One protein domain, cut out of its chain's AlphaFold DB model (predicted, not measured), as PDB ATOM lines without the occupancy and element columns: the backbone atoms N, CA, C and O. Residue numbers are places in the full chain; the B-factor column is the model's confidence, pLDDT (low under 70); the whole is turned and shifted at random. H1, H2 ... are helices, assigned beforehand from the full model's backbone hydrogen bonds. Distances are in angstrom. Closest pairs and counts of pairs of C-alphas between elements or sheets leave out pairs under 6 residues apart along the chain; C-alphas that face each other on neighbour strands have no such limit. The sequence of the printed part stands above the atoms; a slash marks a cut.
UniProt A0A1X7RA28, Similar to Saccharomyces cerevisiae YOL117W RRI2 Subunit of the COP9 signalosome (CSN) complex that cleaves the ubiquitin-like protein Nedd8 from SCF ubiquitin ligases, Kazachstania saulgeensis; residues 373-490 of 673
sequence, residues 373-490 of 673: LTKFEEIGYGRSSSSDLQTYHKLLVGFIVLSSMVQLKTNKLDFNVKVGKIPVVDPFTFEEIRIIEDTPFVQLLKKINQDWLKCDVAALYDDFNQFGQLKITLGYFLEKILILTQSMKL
ATOM      1  N   LEU A 373      16.178  26.424  33.188       92.38
ATOM      2  CA  LEU A 373      16.182  25.031  32.739       92.38
ATOM      3  C   LEU A 373      17.505  24.669  32.063       92.38
ATOM      4  O   LEU A 373      18.136  23.696  32.470       92.38
ATOM      5  N   THR A 374      17.975  25.490  31.122       91.81
ATOM      6  CA  THR A 374      19.252  25.266  30.431       91.81
ATOM      7  C   THR A 374      20.406  25.162  31.437       91.81
ATOM      8  O   THR A 374      21.186  24.211  31.405       91.81
ATOM      9  N   LYS A 375      20.483  26.078  32.417       92.50
ATOM     10  CA  LYS A 375      21.518  26.017  33.467       92.50
ATOM     11  C   LYS A 375      21.334  24.859  34.440       92.50
ATOM     12  O   LYS A 375      22.316  24.298  34.920       92.50
ATOM     13  N   PHE A 376      20.099  24.470  34.729       89.69
ATOM     14  CA  PHE A 376      19.813  23.316  35.572       89.69
ATOM     15  C   PHE A 376      20.291  22.006  34.930       89.69
ATOM     16  O   PHE A 376      20.836  21.137  35.623       89.69
ATOM     17  N   GLU A 377      20.154  21.885  33.610       86.69
ATOM     18  CA  GLU A 377      20.670  20.757  32.836       86.69
ATOM     19  C   GLU A 377      22.198  20.751  32.734       86.69
ATOM     20  O   GLU A 377      22.797  19.684  32.889       86.69
ATOM     21  N   GLU A 378      22.838  21.918  32.577       88.50
ATOM     22  CA  GLU A 378      24.306  22.055  32.605       88.50
ATOM     23  C   GLU A 378      24.920  21.527  33.913       88.50
ATOM     24  O   GLU A 378      25.983  20.907  33.894       88.50
ATOM     25  N   ILE A 379      24.237  21.703  35.054       85.75
ATOM     26  CA  ILE A 379      24.697  21.167  36.350       85.75
ATOM     27  C   ILE A 379      24.581  19.626  36.407       85.75
ATOM     28  O   ILE A 379      25.156  18.983  37.286       85.75
ATOM     29  N   GLY A 380      23.852  19.005  35.477       80.56
ATOM     30  CA  GLY A 380      23.716  17.551  35.366       80.56
ATOM     31  C   GLY A 380      22.596  16.942  36.215       80.56
ATOM     32  O   GLY A 380      22.479  15.717  36.276       80.56
ATOM     33  N   TYR A 381      21.732  17.754  36.838       70.00
ATOM     34  CA  TYR A 381      20.607  17.249  37.640       70.00
ATOM     35  C   TYR A 381      19.546  16.505  36.806       70.00
ATOM     36  O   TYR A 381      18.831  15.661  37.344       70.00
ATOM     37  N   GLY A 382      19.482  16.752  35.492       57.88
ATOM     38  CA  GLY A 382      18.550  16.090  34.571       57.88
ATOM     39  C   GLY A 382      18.917  14.652  34.176       57.88
ATOM     40  O   GLY A 382      18.080  13.959  33.611       57.88
ATOM     41  N   ARG A 383      20.137  14.176  34.475       59.75
ATOM     42  CA  ARG A 383      20.641  12.869  33.995       59.75
ATOM     43  C   ARG A 383      20.598  11.746  35.028       59.75
ATOM     44  O   ARG A 383      21.053  10.638  34.741       59.75
ATOM     45  N   SER A 384      20.096  12.009  36.234       55.53
ATOM     46  CA  SER A 384      19.946  10.941  37.225       55.53
ATOM     47  C   SER A 384      18.933   9.909  36.716       55.53
ATOM     48  O   SER A 384      17.833  10.253  36.304       55.53
ATOM     49  N   SER A 385      19.344   8.644  36.702       50.16
ATOM     50  CA  SER A 385      18.700   7.478  36.078       50.16
ATOM     51  C   SER A 385      17.323   7.087  36.639       50.16
ATOM     52  O   SER A 385      16.822   6.001  36.346       50.16
ATOM     53  N   SER A 386      16.697   7.940  37.451       53.41
ATOM     54  CA  SER A 386      15.340   7.726  37.935       53.41
ATOM     55  C   SER A 386      14.338   8.110  36.850       53.41
ATOM     56  O   SER A 386      14.324   9.246  36.385       53.41
ATOM     57  N   SER A 387      13.447   7.182  36.506       56.22
ATOM     58  CA  SER A 387      12.337   7.352  35.557       56.22
ATOM     59  C   SER A 387      11.381   8.513  35.874       56.22
ATOM     60  O   SER A 387      10.551   8.864  35.037       56.22
ATOM     61  N   ASP A 388      11.483   9.112  37.063       63.78
ATOM     62  CA  ASP A 388      10.643  10.211  37.517       63.78
ATOM     63  C   ASP A 388      11.409  11.530  37.600       63.78
ATOM     64  O   ASP A 388      12.339  11.701  38.390       63.78
ATOM     65  N   LEU A 389      10.940  12.512  36.827       73.81
ATOM     66  CA  LEU A 389      11.381  13.897  36.948       73.81
ATOM     67  C   LEU A 389      11.050  14.433  38.351       73.81
ATOM     68  O   LEU A 389       9.929  14.275  38.853       73.81
ATOM     69  N   GLN A 390      12.014  15.118  38.963       82.88
ATOM     70  CA  GLN A 390      11.831  15.804  40.242       82.88
ATOM     71  C   GLN A 390      10.814  16.949  40.115       82.88
ATOM     72  O   GLN A 390      10.651  17.535  39.043       82.88
ATOM     73  N   THR A 391      10.139  17.296  41.216       85.69
ATOM     74  CA  THR A 391       9.073  18.318  41.244       85.69
ATOM     75  C   THR A 391       9.519  19.655  40.656       85.69
ATOM     76  O   THR A 391       8.769  20.268  39.901       85.69
ATOM     77  N   TYR A 392      10.748  20.086  40.948       89.00
ATOM     78  CA  TYR A 392      11.305  21.324  40.407       89.00
ATOM     79  C   TYR A 392      11.481  21.278  38.880       89.00
ATOM     80  O   TYR A 392      11.060  22.192  38.178       89.00
ATOM     81  N   HIS A 393      12.028  20.185  38.343       89.50
ATOM     82  CA  HIS A 393      12.169  20.027  36.895       89.50
ATOM     83  C   HIS A 393      10.789  19.992  36.213       89.50
ATOM     84  O   HIS A 393      10.552  20.696  35.228       89.50
ATOM     85  N   LYS A 394       9.827  19.266  36.801       91.81
ATOM     86  CA  LYS A 394       8.437  19.257  36.325       91.81
ATOM     87  C   LYS A 394       7.809  20.662  36.353       91.81
ATOM     88  O   LYS A 394       7.034  20.980  35.456       91.81
ATOM     89  N   LEU A 395       8.135  21.505  37.342       92.81
ATOM     90  CA  LEU A 395       7.659  22.894  37.418       92.81
ATOM     91  C   LEU A 395       8.140  23.713  36.216       92.81
ATOM     92  O   LEU A 395       7.313  24.341  35.553       92.81
ATOM     93  N   LEU A 396       9.447  23.692  35.935       93.25
ATOM     94  CA  LEU A 396      10.033  24.440  34.819       93.25
ATOM     95  C   LEU A 396       9.425  23.996  33.485       93.25
ATOM     96  O   LEU A 396       8.837  24.806  32.770       93.25
ATOM     97  N   VAL A 397       9.492  22.694  33.195       93.50
ATOM     98  CA  VAL A 397       8.994  22.115  31.938       93.50
ATOM     99  C   VAL A 397       7.489  22.325  31.801       93.50
ATOM    100  O   VAL A 397       7.019  22.802  30.768       93.50
ATOM    101  N   GLY A 398       6.725  22.041  32.858       94.25
ATOM    102  CA  GLY A 398       5.277  22.217  32.868       94.25
ATOM    103  C   GLY A 398       4.881  23.658  32.564       94.25
ATOM    104  O   GLY A 398       4.041  23.892  31.696       94.25
ATOM    105  N   PHE A 399       5.522  24.639  33.203       93.94
ATOM    106  CA  PHE A 399       5.222  26.040  32.926       93.94
ATOM    107  C   PHE A 399       5.642  26.469  31.514       93.94
ATOM    108  O   PHE A 399       4.871  27.154  30.839       93.94
ATOM    109  N   ILE A 400       6.828  26.075  31.035       93.50
ATOM    110  CA  ILE A 400       7.306  26.417  29.682       93.50
ATOM    111  C   ILE A 400       6.341  25.890  28.616       93.50
ATOM    112  O   ILE A 400       5.972  26.631  27.697       93.50
ATOM    113  N   VAL A 401       5.882  24.644  28.761       93.69
ATOM    114  CA  VAL A 401       4.930  24.036  27.824       93.69
ATOM    115  C   VAL A 401       3.583  24.743  27.896       93.69
ATOM    116  O   VAL A 401       3.104  25.242  26.879       93.69
ATOM    117  N   LEU A 402       2.995  24.870  29.088       93.25
ATOM    118  CA  LEU A 402       1.676  25.484  29.263       93.25
ATOM    119  C   LEU A 402       1.644  26.952  28.811       93.25
ATOM    120  O   LEU A 402       0.708  27.370  28.130       93.25
ATOM    121  N   SER A 403       2.669  27.741  29.138       91.56
ATOM    122  CA  SER A 403       2.766  29.139  28.693       91.56
ATOM    123  C   SER A 403       2.899  29.248  27.171       91.56
ATOM    124  O   SER A 403       2.236  30.083  26.553       91.56
ATOM    125  N   SER A 404       3.682  28.368  26.542       89.50
ATOM    126  CA  SER A 404       3.793  28.309  25.081       89.50
ATOM    127  C   SER A 404       2.479  27.887  24.425       89.50
ATOM    128  O   SER A 404       2.095  28.482  23.423       89.50
ATOM    129  N   MET A 405       1.749  26.926  25.001       88.69
ATOM    130  CA  MET A 405       0.430  26.505  24.513       88.69
ATOM    131  C   MET A 405      -0.589  27.649  24.507       88.69
ATOM    132  O   MET A 405      -1.345  27.804  23.542       88.69
ATOM    133  N   VAL A 406      -0.610  28.452  25.578       86.31
ATOM    134  CA  VAL A 406      -1.488  29.625  25.664       86.31
ATOM    135  C   VAL A 406      -1.104  30.637  24.583       86.31
ATOM    136  O   VAL A 406      -1.964  31.031  23.800       86.31
ATOM    137  N   GLN A 407       0.187  30.971  24.461       82.75
ATOM    138  CA  GLN A 407       0.694  31.925  23.463       82.75
ATOM    139  C   GLN A 407       0.439  31.484  22.011       82.75
ATOM    140  O   GLN A 407       0.038  32.290  21.172       82.75
ATOM    141  N   LEU A 408       0.634  30.195  21.709       78.56
ATOM    142  CA  LEU A 408       0.369  29.582  20.403       78.56
ATOM    143  C   LEU A 408      -1.066  29.823  19.942       78.56
ATOM    144  O   LEU A 408      -1.309  30.137  18.776       78.56
ATOM    145  N   LYS A 409      -2.020  29.638  20.857       73.25
ATOM    146  CA  LYS A 409      -3.441  29.703  20.528       73.25
ATOM    147  C   LYS A 409      -3.951  31.142  20.517       73.25
ATOM    148  O   LYS A 409      -4.708  31.480  19.614       73.25
ATOM    149  N   THR A 410      -3.479  32.007  21.420       68.56
ATOM    150  CA  THR A 410      -3.838  33.438  21.411       68.56
ATOM    151  C   THR A 410      -3.329  34.159  20.167       68.56
ATOM    152  O   THR A 410      -4.053  34.981  19.621       68.56
ATOM    153  N   ASN A 411      -2.136  33.809  19.671       65.00
ATOM    154  CA  ASN A 411      -1.578  34.412  18.455       65.00
ATOM    155  C   ASN A 411      -2.276  33.936  17.171       65.00
ATOM    156  O   ASN A 411      -2.273  34.656  16.181       65.00
ATOM    157  N   LYS A 412      -2.855  32.726  17.164       57.75
ATOM    158  CA  LYS A 412      -3.616  32.194  16.017       57.75
ATOM    159  C   LYS A 412      -5.062  32.684  15.962       57.75
ATOM    160  O   LYS A 412      -5.686  32.557  14.917       57.75
ATOM    161  N   LEU A 413      -5.601  33.167  17.079       52.00
ATOM    162  CA  LEU A 413      -7.008  33.554  17.203       52.00
ATOM    163  C   LEU A 413      -7.290  35.019  16.857       52.00
ATOM    164  O   LEU A 413      -8.420  35.438  17.043       52.00
ATOM    165  N   ASP A 414      -6.314  35.790  16.360       47.62
ATOM    166  CA  ASP A 414      -6.509  37.205  15.995       47.62
ATOM    167  C   ASP A 414      -7.281  38.009  17.066       47.62
ATOM    168  O   ASP A 414      -8.027  38.944  16.772       47.62
ATOM    169  N   PHE A 415      -7.042  37.725  18.357       46.69
ATOM    170  CA  PHE A 415      -7.190  38.789  19.344       46.69
ATOM    171  C   PHE A 415      -6.255  39.889  18.843       46.69
ATOM    172  O   PHE A 415      -5.073  39.606  18.674       46.69
ATOM    173  N   ASN A 416      -6.780  41.081  18.536       41.59
ATOM    174  CA  ASN A 416      -6.131  42.224  17.861       41.59
ATOM    175  C   ASN A 416      -4.851  42.783  18.539       41.59
ATOM    176  O   ASN A 416      -4.510  43.959  18.414       41.59
ATOM    177  N   VAL A 417      -4.118  41.963  19.278       46.47
ATOM    178  CA  VAL A 417      -2.871  42.263  19.941       46.47
ATOM    179  C   VAL A 417      -1.740  42.050  18.940       46.47
ATOM    180  O   VAL A 417      -1.279  40.937  18.693       46.47
ATOM    181  N   LYS A 418      -1.257  43.151  18.362       41.44
ATOM    182  CA  LYS A 418       0.006  43.194  17.612       41.44
ATOM    183  C   LYS A 418       1.189  43.006  18.571       41.44
ATOM    184  O   LYS A 418       1.994  43.916  18.751       41.44
ATOM    185  N   VAL A 419       1.311  41.844  19.209       44.78
ATOM    186  CA  VAL A 419       2.555  41.477  19.891       44.78
ATOM    187  C   VAL A 419       3.554  41.119  18.797       44.78
ATOM    188  O   VAL A 419       3.240  40.341  17.900       44.78
ATOM    189  N   GLY A 420       4.726  41.756  18.814       46.31
ATOM    190  CA  GLY A 420       5.737  41.653  17.758       46.31
ATOM    191  C   GLY A 420       6.042  40.216  17.315       46.31
ATOM    192  O   GLY A 420       5.862  39.274  18.081       46.31
ATOM    193  N   LYS A 421       6.517  40.083  16.066       47.38
ATOM    194  CA  LYS A 421       6.861  38.851  15.325       47.38
ATOM    195  C   LYS A 421       7.829  37.913  16.071       47.38
ATOM    196  O   LYS A 421       8.967  37.728  15.650       47.38
ATOM    197  N   ILE A 422       7.412  37.320  17.177       48.34
ATOM    198  CA  ILE A 422       8.148  36.239  17.823       48.34
ATOM    199  C   ILE A 422       7.682  34.953  17.143       48.34
ATOM    200  O   ILE A 422       6.470  34.729  17.066       48.34
ATOM    201  N   PRO A 423       8.602  34.127  16.617       53.41
ATOM    202  CA  PRO A 423       8.233  32.854  16.030       53.41
ATOM    203  C   PRO A 423       7.485  32.035  17.078       53.41
ATOM    204  O   PRO A 423       7.921  31.856  18.216       53.41
ATOM    205  N   VAL A 424       6.299  31.599  16.689       61.44
ATOM    206  CA  VAL A 424       5.428  30.770  17.502       61.44
ATOM    207  C   VAL A 424       5.996  29.349  17.437       61.44
ATOM    208  O   VAL A 424       5.730  28.610  16.494       61.44
ATOM    209  N   VAL A 425       6.871  29.026  18.391       69.56
ATOM    210  CA  VAL A 425       7.585  27.743  18.466       69.56
ATOM    211  C   VAL A 425       6.724  26.716  19.199       69.56
ATOM    212  O   VAL A 425       6.117  27.023  20.228       69.56
ATOM    213  N   ASP A 426       6.660  25.504  18.655       81.25
ATOM    214  CA  ASP A 426       6.041  24.359  19.315       81.25
ATOM    215  C   ASP A 426       6.801  24.044  20.622       81.25
ATOM    216  O   ASP A 426       8.015  23.840  20.588       81.25
ATOM    217  N   PRO A 427       6.139  24.001  21.795       83.12
ATOM    218  CA  PRO A 427       6.812  23.703  23.055       83.12
ATOM    219  C   PRO A 427       7.527  22.352  23.087       83.12
ATOM    220  O   PRO A 427       8.378  22.148  23.944       83.12
ATOM    221  N   PHE A 428       7.209  21.424  22.191       89.12
ATOM    222  CA  PHE A 428       7.876  20.123  22.147       89.12
ATOM    223  C   PHE A 428       9.108  20.105  21.233       89.12
ATOM    224  O   PHE A 428       9.797  19.091  21.174       89.12
ATOM    225  N   THR A 429       9.424  21.212  20.548       86.81
ATOM    226  CA  THR A 429      10.648  21.318  19.732       86.81
ATOM    227  C   THR A 429      11.857  21.834  20.505       86.81
ATOM    228  O   THR A 429      12.954  21.837  19.953       86.81
ATOM    229  N   PHE A 430      11.681  22.279  21.755       85.12
ATOM    230  CA  PHE A 430      12.810  22.635  22.621       85.12
ATOM    231  C   PHE A 430      13.683  21.405  22.873       85.12
ATOM    232  O   PHE A 430      13.165  20.320  23.146       85.12
ATOM    233  N   GLU A 431      15.000  21.572  22.769       85.19
ATOM    234  CA  GLU A 431      15.953  20.468  22.885       85.19
ATOM    235  C   GLU A 431      15.868  19.807  24.261       85.19
ATOM    236  O   GLU A 431      15.761  18.584  24.346       85.19
ATOM    237  N   GLU A 432      15.785  20.625  25.311       83.88
ATOM    238  CA  GLU A 432      15.647  20.216  26.709       83.88
ATOM    239  C   GLU A 432      14.423  19.306  26.906       83.88
ATOM    240  O   GLU A 432      14.494  18.246  27.524       83.88
ATOM    241  N   ILE A 433      13.291  19.661  26.288       86.81
ATOM    242  CA  ILE A 433      12.037  18.894  26.380       86.81
ATOM    243  C   ILE A 433      12.099  17.627  25.518       86.81
ATOM    244  O   ILE A 433      11.569  16.586  25.914       86.81
ATOM    245  N   ARG A 434      12.765  17.689  24.360       88.06
ATOM    246  CA  ARG A 434      12.936  16.546  23.454       88.06
ATOM    247  C   ARG A 434      13.778  15.439  24.088       88.06
ATOM    248  O   ARG A 434      13.501  14.264  23.875       88.06
ATOM    249  N   ILE A 435      14.774  15.792  24.901       85.19
ATOM    250  CA  ILE A 435      15.615  14.813  25.613       85.19
ATOM    251  C   ILE A 435      14.783  13.964  26.592       85.19
ATOM    252  O   ILE A 435      15.077  12.787  26.793       85.19
ATOM    253  N   ILE A 436      13.726  14.536  27.174       86.88
ATOM    254  CA  ILE A 436      12.852  13.884  28.165       86.88
ATOM    255  C   ILE A 436      11.478  13.500  27.593       86.88
ATOM    256  O   ILE A 436      10.516  13.304  28.346       86.88
ATOM    257  N   GLU A 437      11.368  13.385  26.268       87.88
ATOM    258  CA  GLU A 437      10.103  13.196  25.552       87.88
ATOM    259  C   GLU A 437       9.334  11.937  25.988       87.88
ATOM    260  O   GLU A 437       8.102  11.951  26.075       87.88
ATOM    261  N   ASP A 438      10.055  10.867  26.317       87.19
ATOM    262  CA  ASP A 438       9.481   9.575  26.708       87.19
ATOM    263  C   ASP A 438       9.013   9.529  28.171       87.19
ATOM    264  O   ASP A 438       8.421   8.542  28.614       87.19
ATOM    265  N   THR A 439       9.243  10.593  28.947       90.25
ATOM    266  CA  THR A 439       8.812  10.622  30.348       90.25
ATOM    267  C   THR A 439       7.281  10.688  30.457       90.25
ATOM    268  O   THR A 439       6.634  11.423  29.701       90.25
ATOM    269  N   PRO A 440       6.660  10.008  31.447       91.94
ATOM    270  CA  PRO A 440       5.207  10.055  31.646       91.94
ATOM    271  C   PRO A 440       4.659  11.480  31.792       91.94
ATOM    272  O   PRO A 440       3.541  11.778  31.378       91.94
ATOM    273  N   PHE A 441       5.468  12.382  32.354       93.06
ATOM    274  CA  PHE A 441       5.104  13.780  32.528       93.06
ATOM    275  C   PHE A 441       4.998  14.535  31.196       93.06
ATOM    276  O   PHE A 441       4.019  15.248  30.988       93.06
ATOM    277  N   VAL A 442       5.944  14.359  30.266       93.38
ATOM    278  CA  VAL A 442       5.858  15.003  28.942       93.38
ATOM    279  C   VAL A 442       4.706  14.424  28.121       93.38
ATOM    280  O   VAL A 442       4.005  15.172  27.440       93.38
ATOM    281  N   GLN A 443       4.429  13.124  28.243       94.69
ATOM    282  CA  GLN A 443       3.256  12.509  27.610       94.69
ATOM    283  C   GLN A 443       1.937  13.090  28.147       94.69
ATOM    284  O   GLN A 443       1.035  13.395  27.364       94.69
ATOM    285  N   LEU A 444       1.847  13.335  29.460       95.75
ATOM    286  CA  LEU A 444       0.719  14.054  30.056       95.75
ATOM    287  C   LEU A 444       0.609  15.488  29.509       95.75
ATOM    288  O   LEU A 444      -0.481  15.913  29.140       95.75
ATOM    289  N   LEU A 445       1.721  16.220  29.380       96.31
ATOM    290  CA  LEU A 445       1.718  17.569  28.794       96.31
ATOM    291  C   LEU A 445       1.274  17.578  27.322       96.31
ATOM    292  O   LEU A 445       0.544  18.477  26.904       96.31
ATOM    293  N   LYS A 446       1.656  16.568  26.531       95.31
ATOM    294  CA  LYS A 446       1.170  16.392  25.152       95.31
ATOM    295  C   LYS A 446      -0.335  16.150  25.115       95.31
ATOM    296  O   LYS A 446      -1.018  16.746  24.281       95.31
ATOM    297  N   LYS A 447      -0.853  15.313  26.016       96.25
ATOM    298  CA  LYS A 447      -2.293  15.059  26.150       96.25
ATOM    299  C   LYS A 447      -3.054  16.340  26.517       96.25
ATOM    300  O   LYS A 447      -3.965  16.731  25.793       96.25
ATOM    301  N   ILE A 448      -2.566  17.072  27.519       96.00
ATOM    302  CA  ILE A 448      -3.072  18.393  27.919       96.00
ATOM    303  C   ILE A 448      -3.100  19.365  26.733       96.00
ATOM    304  O   ILE A 448      -4.082  20.082  26.544       96.00
ATOM    305  N   ASN A 449      -2.060  19.373  25.893       93.81
ATOM    306  CA  ASN A 449      -2.047  20.191  24.684       93.81
ATOM    307  C   ASN A 449      -3.129  19.784  23.677       93.81
ATOM    308  O   ASN A 449      -3.794  20.648  23.104       93.81
ATOM    309  N   GLN A 450      -3.358  18.487  23.478       93.31
ATOM    310  CA  GLN A 450      -4.427  18.008  22.598       93.31
ATOM    311  C   GLN A 450      -5.814  18.409  23.112       93.31
ATOM    312  O   GLN A 450      -6.640  18.878  22.323       93.31
ATOM    313  N   ASP A 451      -6.059  18.277  24.413       94.56
ATOM    314  CA  ASP A 451      -7.346  18.621  25.027       94.56
ATOM    315  C   ASP A 451      -7.576  20.138  25.033       94.56
ATOM    316  O   ASP A 451      -8.662  20.609  24.675       94.56
ATOM    317  N   TRP A 452      -6.521  20.924  25.279       92.81
ATOM    318  CA  TRP A 452      -6.519  22.375  25.083       92.81
ATOM    319  C   TRP A 452      -6.854  22.760  23.640       92.81
ATOM    320  O   TRP A 452      -7.699  23.629  23.414       92.81
ATOM    321  N   LEU A 453      -6.239  22.125  22.635       90.44
ATOM    322  CA  LEU A 453      -6.515  22.399  21.220       90.44
ATOM    323  C   LEU A 453      -7.975  22.095  20.853       90.44
ATOM    324  O   LEU A 453      -8.601  22.924  20.190       90.44
ATOM    325  N   LYS A 454      -8.530  20.988  21.362       92.31
ATOM    326  CA  LYS A 454      -9.938  20.586  21.189       92.31
ATOM    327  C   LYS A 454     -10.936  21.405  22.018       92.31
ATOM    328  O   LYS A 454     -12.138  21.254  21.813       92.31
ATOM    329  N   CYS A 455     -10.463  22.265  22.921       92.69
ATOM    330  CA  CYS A 455     -11.284  22.978  23.904       92.69
ATOM    331  C   CYS A 455     -12.113  22.031  24.802       92.69
ATOM    332  O   CYS A 455     -13.228  22.373  25.206       92.69
ATOM    333  N   ASP A 456     -11.588  20.845  25.123       95.12
ATOM    334  CA  ASP A 456     -12.248  19.906  26.036       95.12
ATOM    335  C   ASP A 456     -11.930  20.266  27.494       95.12
ATOM    336  O   ASP A 456     -10.950  19.812  28.079       95.12
ATOM    337  N   VAL A 457     -12.759  21.135  28.077       93.69
ATOM    338  CA  VAL A 457     -12.541  21.666  29.435       93.69
ATOM    339  C   VAL A 457     -12.574  20.566  30.507       93.69
ATOM    340  O   VAL A 457     -11.861  20.675  31.501       93.69
ATOM    341  N   ALA A 458     -13.387  19.519  30.326       94.44
ATOM    342  CA  ALA A 458     -13.522  18.448  31.315       94.44
ATOM    343  C   ALA A 458     -12.290  17.535  31.304       94.44
ATOM    344  O   ALA A 458     -11.685  17.319  32.352       94.44
ATOM    345  N   ALA A 459     -11.864  17.089  30.116       95.38
ATOM    346  CA  ALA A 459     -10.647  16.289  29.974       95.38
ATOM    347  C   ALA A 459      -9.403  17.054  30.460       95.38
ATOM    348  O   ALA A 459      -8.583  16.512  31.200       95.38
ATOM    349  N   LEU A 460      -9.322  18.353  30.145       95.12
ATOM    350  CA  LEU A 460      -8.236  19.220  30.597       95.12
ATOM    351  C   LEU A 460      -8.169  19.333  32.131       95.12
ATOM    352  O   LEU A 460      -7.081  19.320  32.704       95.12
ATOM    353  N   TYR A 461      -9.319  19.426  32.806       95.38
ATOM    354  CA  TYR A 461      -9.376  19.437  34.271       95.38
ATOM    355  C   TYR A 461      -8.906  18.109  34.877       95.38
ATOM    356  O   TYR A 461      -8.104  18.108  35.815       95.38
ATOM    357  N   ASP A 462      -9.356  16.985  34.317       95.00
ATOM    358  CA  ASP A 462      -8.948  15.645  34.752       95.00
ATOM    359  C   ASP A 462      -7.442  15.409  34.558       95.00
ATOM    360  O   ASP A 462      -6.789  14.770  35.388       95.00
ATOM    361  N   ASP A 463      -6.855  15.974  33.506       95.81
ATOM    362  CA  ASP A 463      -5.413  15.922  33.281       95.81
ATOM    363  C   ASP A 463      -4.624  16.828  34.229       95.81
ATOM    364  O   ASP A 463      -3.593  16.412  34.762       95.81
ATOM    365  N   PHE A 464      -5.129  18.021  34.555       95.00
ATOM    366  CA  PHE A 464      -4.533  18.854  35.606       95.00
ATOM    367  C   PHE A 464      -4.593  18.198  36.990       95.00
ATOM    368  O   PHE A 464      -3.707  18.425  37.817       95.00
ATOM    369  N   ASN A 465      -5.580  17.339  37.254       93.69
ATOM    370  CA  ASN A 465      -5.642  16.566  38.497       93.69
ATOM    371  C   ASN A 465      -4.492  15.555  38.637       93.69
ATOM    372  O   ASN A 465      -4.132  15.197  39.758       93.69
ATOM    373  N   GLN A 466      -3.857  15.157  37.531       94.25
ATOM    374  CA  GLN A 466      -2.727  14.223  37.527       94.25
ATOM    375  C   GLN A 466      -1.373  14.895  37.834       94.25
ATOM    376  O   GLN A 466      -0.369  14.208  37.997       94.25
ATOM    377  N   PHE A 467      -1.320  16.227  37.980       90.44
ATOM    378  CA  PHE A 467      -0.086  16.968  38.289       90.44
ATOM    379  C   PHE A 467       0.442  16.785  39.721       90.44
ATOM    380  O   PHE A 467       1.574  17.181  40.014       90.44
ATOM    381  N   GLY A 468      -0.346  16.201  40.629       89.69
ATOM    382  CA  GLY A 468       0.054  16.009  42.026       89.69
ATOM    383  C   GLY A 468       0.433  17.336  42.694       89.69
ATOM    384  O   GLY A 468      -0.339  18.292  42.658       89.69
ATOM    385  N   GLN A 469       1.642  17.418  43.259       87.38
ATOM    386  CA  GLN A 469       2.146  18.625  43.929       87.38
ATOM    387  C   GLN A 469       2.159  19.860  43.012       87.38
ATOM    388  O   GLN A 469       1.874  20.966  43.465       87.38
ATOM    389  N   LEU A 470       2.408  19.688  41.709       90.38
ATOM    390  CA  LEU A 470       2.403  20.812  40.774       90.38
ATOM    391  C   LEU A 470       1.029  21.450  40.605       90.38
ATOM    392  O   LEU A 470       0.959  22.632  40.278       90.38
ATOM    393  N   LYS A 471      -0.059  20.706  40.841       91.75
ATOM    394  CA  LYS A 471      -1.405  21.286  40.842       91.75
ATOM    395  C   LYS A 471      -1.533  22.336  41.942       91.75
ATOM    396  O   LYS A 471      -2.207  23.335  41.740       91.75
ATOM    397  N   ILE A 472      -0.883  22.126  43.087       88.94
ATOM    398  CA  ILE A 472      -0.851  23.107  44.174       88.94
ATOM    399  C   ILE A 472       0.002  24.300  43.731       88.94
ATOM    400  O   ILE A 472      -0.487  25.427  43.710       88.94
ATOM    401  N   THR A 473       1.236  24.046  43.278       88.69
ATOM    402  CA  THR A 473       2.189  25.091  42.867       88.69
ATOM    403  C   THR A 473       1.639  26.003  41.768       88.69
ATOM    404  O   THR A 473       1.683  27.226  41.882       88.69
ATOM    405  N   LEU A 474       1.087  25.407  40.709       90.00
ATOM    406  CA  LEU A 474       0.573  26.095  39.525       90.00
ATOM    407  C   LEU A 474      -0.942  26.313  39.566       90.00
ATOM    408  O   LEU A 474      -1.494  26.792  38.582       90.00
ATOM    409  N   GLY A 475      -1.632  25.983  40.662       88.50
ATOM    410  CA  GLY A 475      -3.098  25.889  40.690       88.50
ATOM    411  C   GLY A 475      -3.809  27.128  40.163       88.50
ATOM    412  O   GLY A 475      -4.738  27.018  39.365       88.50
ATOM    413  N   TYR A 476      -3.294  28.306  40.516       84.19
ATOM    414  CA  TYR A 476      -3.791  29.579  40.001       84.19
ATOM    415  C   TYR A 476      -3.682  29.690  38.475       84.19
ATOM    416  O   TYR A 476      -4.626  30.061  37.778       84.19
ATOM    417  N   PHE A 477      -2.506  29.363  37.951       87.25
ATOM    418  CA  PHE A 477      -2.219  29.414  36.529       87.25
ATOM    419  C   PHE A 477      -3.066  28.396  35.755       87.25
ATOM    420  O   PHE A 477      -3.654  28.737  34.729       87.25
ATOM    421  N   LEU A 478      -3.220  27.180  36.287       91.38
ATOM    422  CA  LEU A 478      -4.069  26.138  35.702       91.38
ATOM    423  C   LEU A 478      -5.544  26.554  35.668       91.38
ATOM    424  O   LEU A 478      -6.204  26.379  34.645       91.38
ATOM    425  N   GLU A 479      -6.055  27.179  36.733       87.94
ATOM    426  CA  GLU A 479      -7.415  27.732  36.760       87.94
ATOM    427  C   GLU A 479      -7.623  28.778  35.654       87.94
ATOM    428  O   GLU A 479      -8.674  28.811  35.009       87.94
ATOM    429  N   LYS A 480      -6.609  29.602  35.357       84.50
ATOM    430  CA  LYS A 480      -6.677  30.550  34.235       84.50
ATOM    431  C   LYS A 480      -6.705  29.875  32.886       84.50
ATOM    432  O   LYS A 480      -7.482  30.304  32.035       84.50
ATOM    433  N   ILE A 481      -5.923  28.821  32.701       89.75
ATOM    434  CA  ILE A 481      -5.998  28.029  31.475       89.75
ATOM    435  C   ILE A 481      -7.408  27.437  31.333       89.75
ATOM    436  O   ILE A 481      -7.992  27.540  30.258       89.75
ATOM    437  N   LEU A 482      -8.032  26.930  32.402       90.88
ATOM    438  CA  LEU A 482      -9.418  26.439  32.339       90.88
ATOM    439  C   LEU A 482     -10.410  27.536  31.927       90.88
ATOM    440  O   LEU A 482     -11.187  27.325  30.998       90.88
ATOM    441  N   ILE A 483     -10.347  28.721  32.543       86.38
ATOM    442  CA  ILE A 483     -11.225  29.857  32.200       86.38
ATOM    443  C   ILE A 483     -11.023  30.297  30.744       86.38
ATOM    444  O   ILE A 483     -11.994  30.549  30.026       86.38
ATOM    445  N   LEU A 484      -9.771  30.360  30.280       86.19
ATOM    446  CA  LEU A 484      -9.471  30.649  28.878       86.19
ATOM    447  C   LEU A 484     -10.066  29.570  27.967       86.19
ATOM    448  O   LEU A 484     -10.728  29.910  26.992       86.19
ATOM    449  N   THR A 485      -9.934  28.289  28.321       89.81
ATOM    450  CA  THR A 485     -10.525  27.175  27.558       89.81
ATOM    451  C   THR A 485     -12.045  27.296  27.480       89.81
ATOM    452  O   THR A 485     -12.616  27.098  26.411       89.81
ATOM    453  N   GLN A 486     -12.714  27.652  28.583       90.25
ATOM    454  CA  GLN A 486     -14.164  27.870  28.616       90.25
ATOM    455  C   GLN A 486     -14.583  29.008  27.686       90.25
ATOM    456  O   GLN A 486     -15.509  28.843  26.895       90.25
ATOM    457  N   SER A 487     -13.877  30.140  27.749       87.56
ATOM    458  CA  SER A 487     -14.113  31.278  26.855       87.56
ATOM    459  C   SER A 487     -13.944  30.863  25.397       87.56
ATOM    460  O   SER A 487     -14.804  31.112  24.561       87.56
ATOM    461  N   MET A 488     -12.870  30.143  25.090       87.25
ATOM    462  CA  MET A 488     -12.614  29.658  23.740       87.25
ATOM    463  C   MET A 488     -13.672  28.669  23.261       87.25
ATOM    464  O   MET A 488     -14.128  28.770  22.127       87.25
ATOM    465  N   LYS A 489     -14.097  27.729  24.110       92.19
ATOM    466  CA  LYS A 489     -15.180  26.794  23.793       92.19
ATOM    467  C   LYS A 489     -16.476  27.542  23.492       92.19
ATOM    468  O   LYS A 489     -17.144  27.221  22.511       92.19
ATOM    469  N   LEU A 490     -16.802  28.558  24.294       90.94
ATOM    470  CA  LEU A 490     -17.973  29.397  24.069       90.94
ATOM    471  C   LEU A 490     -17.933  30.040  22.680       90.94
ATOM    472  O   LEU A 490     -18.877  29.859  21.920       90.94
TER     473      LEU A 490
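AT A GLANCE: This is residues 373 to 490 of the 673 residues of the protein "Similar to Saccharomyces cerevisiae YOL117W RRI2 Subunit of the COP9 signalosome (CSN) complex that cleaves the ubiquitin-like protein Nedd8 from SCF ubiquitin ligases" of Kazachstania saulgeensis (UniProt A0A1X7RA28). Four helices, H2, H4, H5 and H7, lie side by side as a bundle around a shared core, closed least tightly between H2 and H7; short H6 packs on the first residues of H2 at one end. Near that same end, the short helices H1 and H3 form a small pair beside H2, and a long loop, residues 413 to 430, leaves the other end of H2 and returns to H3. The printed part has 118 residues with seven named helices, H1 to H7 in chain order, and no named strand; the class is all helix. It is compact, with a radius of gyration of the C-alphas of 14.8 A and spans of 44 by 33 by 22 A.

HOW THE PARTS SIT: The hub is H2, residues 391 to 412, which touches three other helices. H4, residues 440 to 454, touches H2 at a shallow tilt of 20 degrees, the same way; their closest C-alphas, of Met 405 and Asn 449, are 6.8 A apart. H5, residues 457 to 467, forms a helical hairpin with H4, at a shallow tilt of 15 degrees, with the C-alphas of Asp 451 and Leu 460 closest at 5.7 A. H7, residues 475 to 490, touches H5 at 17 degrees, opposite ways, closest at the C-alphas of Val 457 and Thr 485, 6.2 A. H2 and H7 are close but not clearly touching, with the C-alphas of Val 406 and Ile 481 closest at 7.5 A. H2 and H5 are apart. H6, residues 469 to 473, touches residues 391 to 395 of H2, closest at the C-alphas of Leu 395 and Leu 470, 6.6 A. H1, residues 373 to 378, and H2 form a helical hairpin that only just touches, with 3 pairs of C-alphas within 8 A; Leu 373 and Leu 396 have the closest C-alphas, 6.5 A, at a steep tilt of 44 degrees. H3, residues 431 to 435, only just touches H1, with 3 such pairs; the C-alphas of Thr 374 and Glu 432 are closest at 7.2 A. Every O i to N i+4 pair is within hydrogen-bond range in H1, H2, H3, H4, H6 and H7; in H5 it is 5 of 7.

IN THESE COORDINATES: H2 is 31.5 A long, from C-alpha 391 at (9.073, 18.318, 41.244) to C-alpha 412 at (-3.616, 32.194, 16.017). H4 measures 21.2 A, H5 16.0 A and H7 22.6 A, ending at C-alpha 490 at (-17.973, 29.397, 24.069).

THE WHOLE: The C-alphas of Ser 385 and Asn 416, the two farthest apart, are 46.4 A apart. The printed part has no cut. The links H1 to H2 and H2 to H3 are long, and the other four are tight. Mean pLDDT of the printed part is 82.6; residues 382 to 388 and 410 to 425 are under 70.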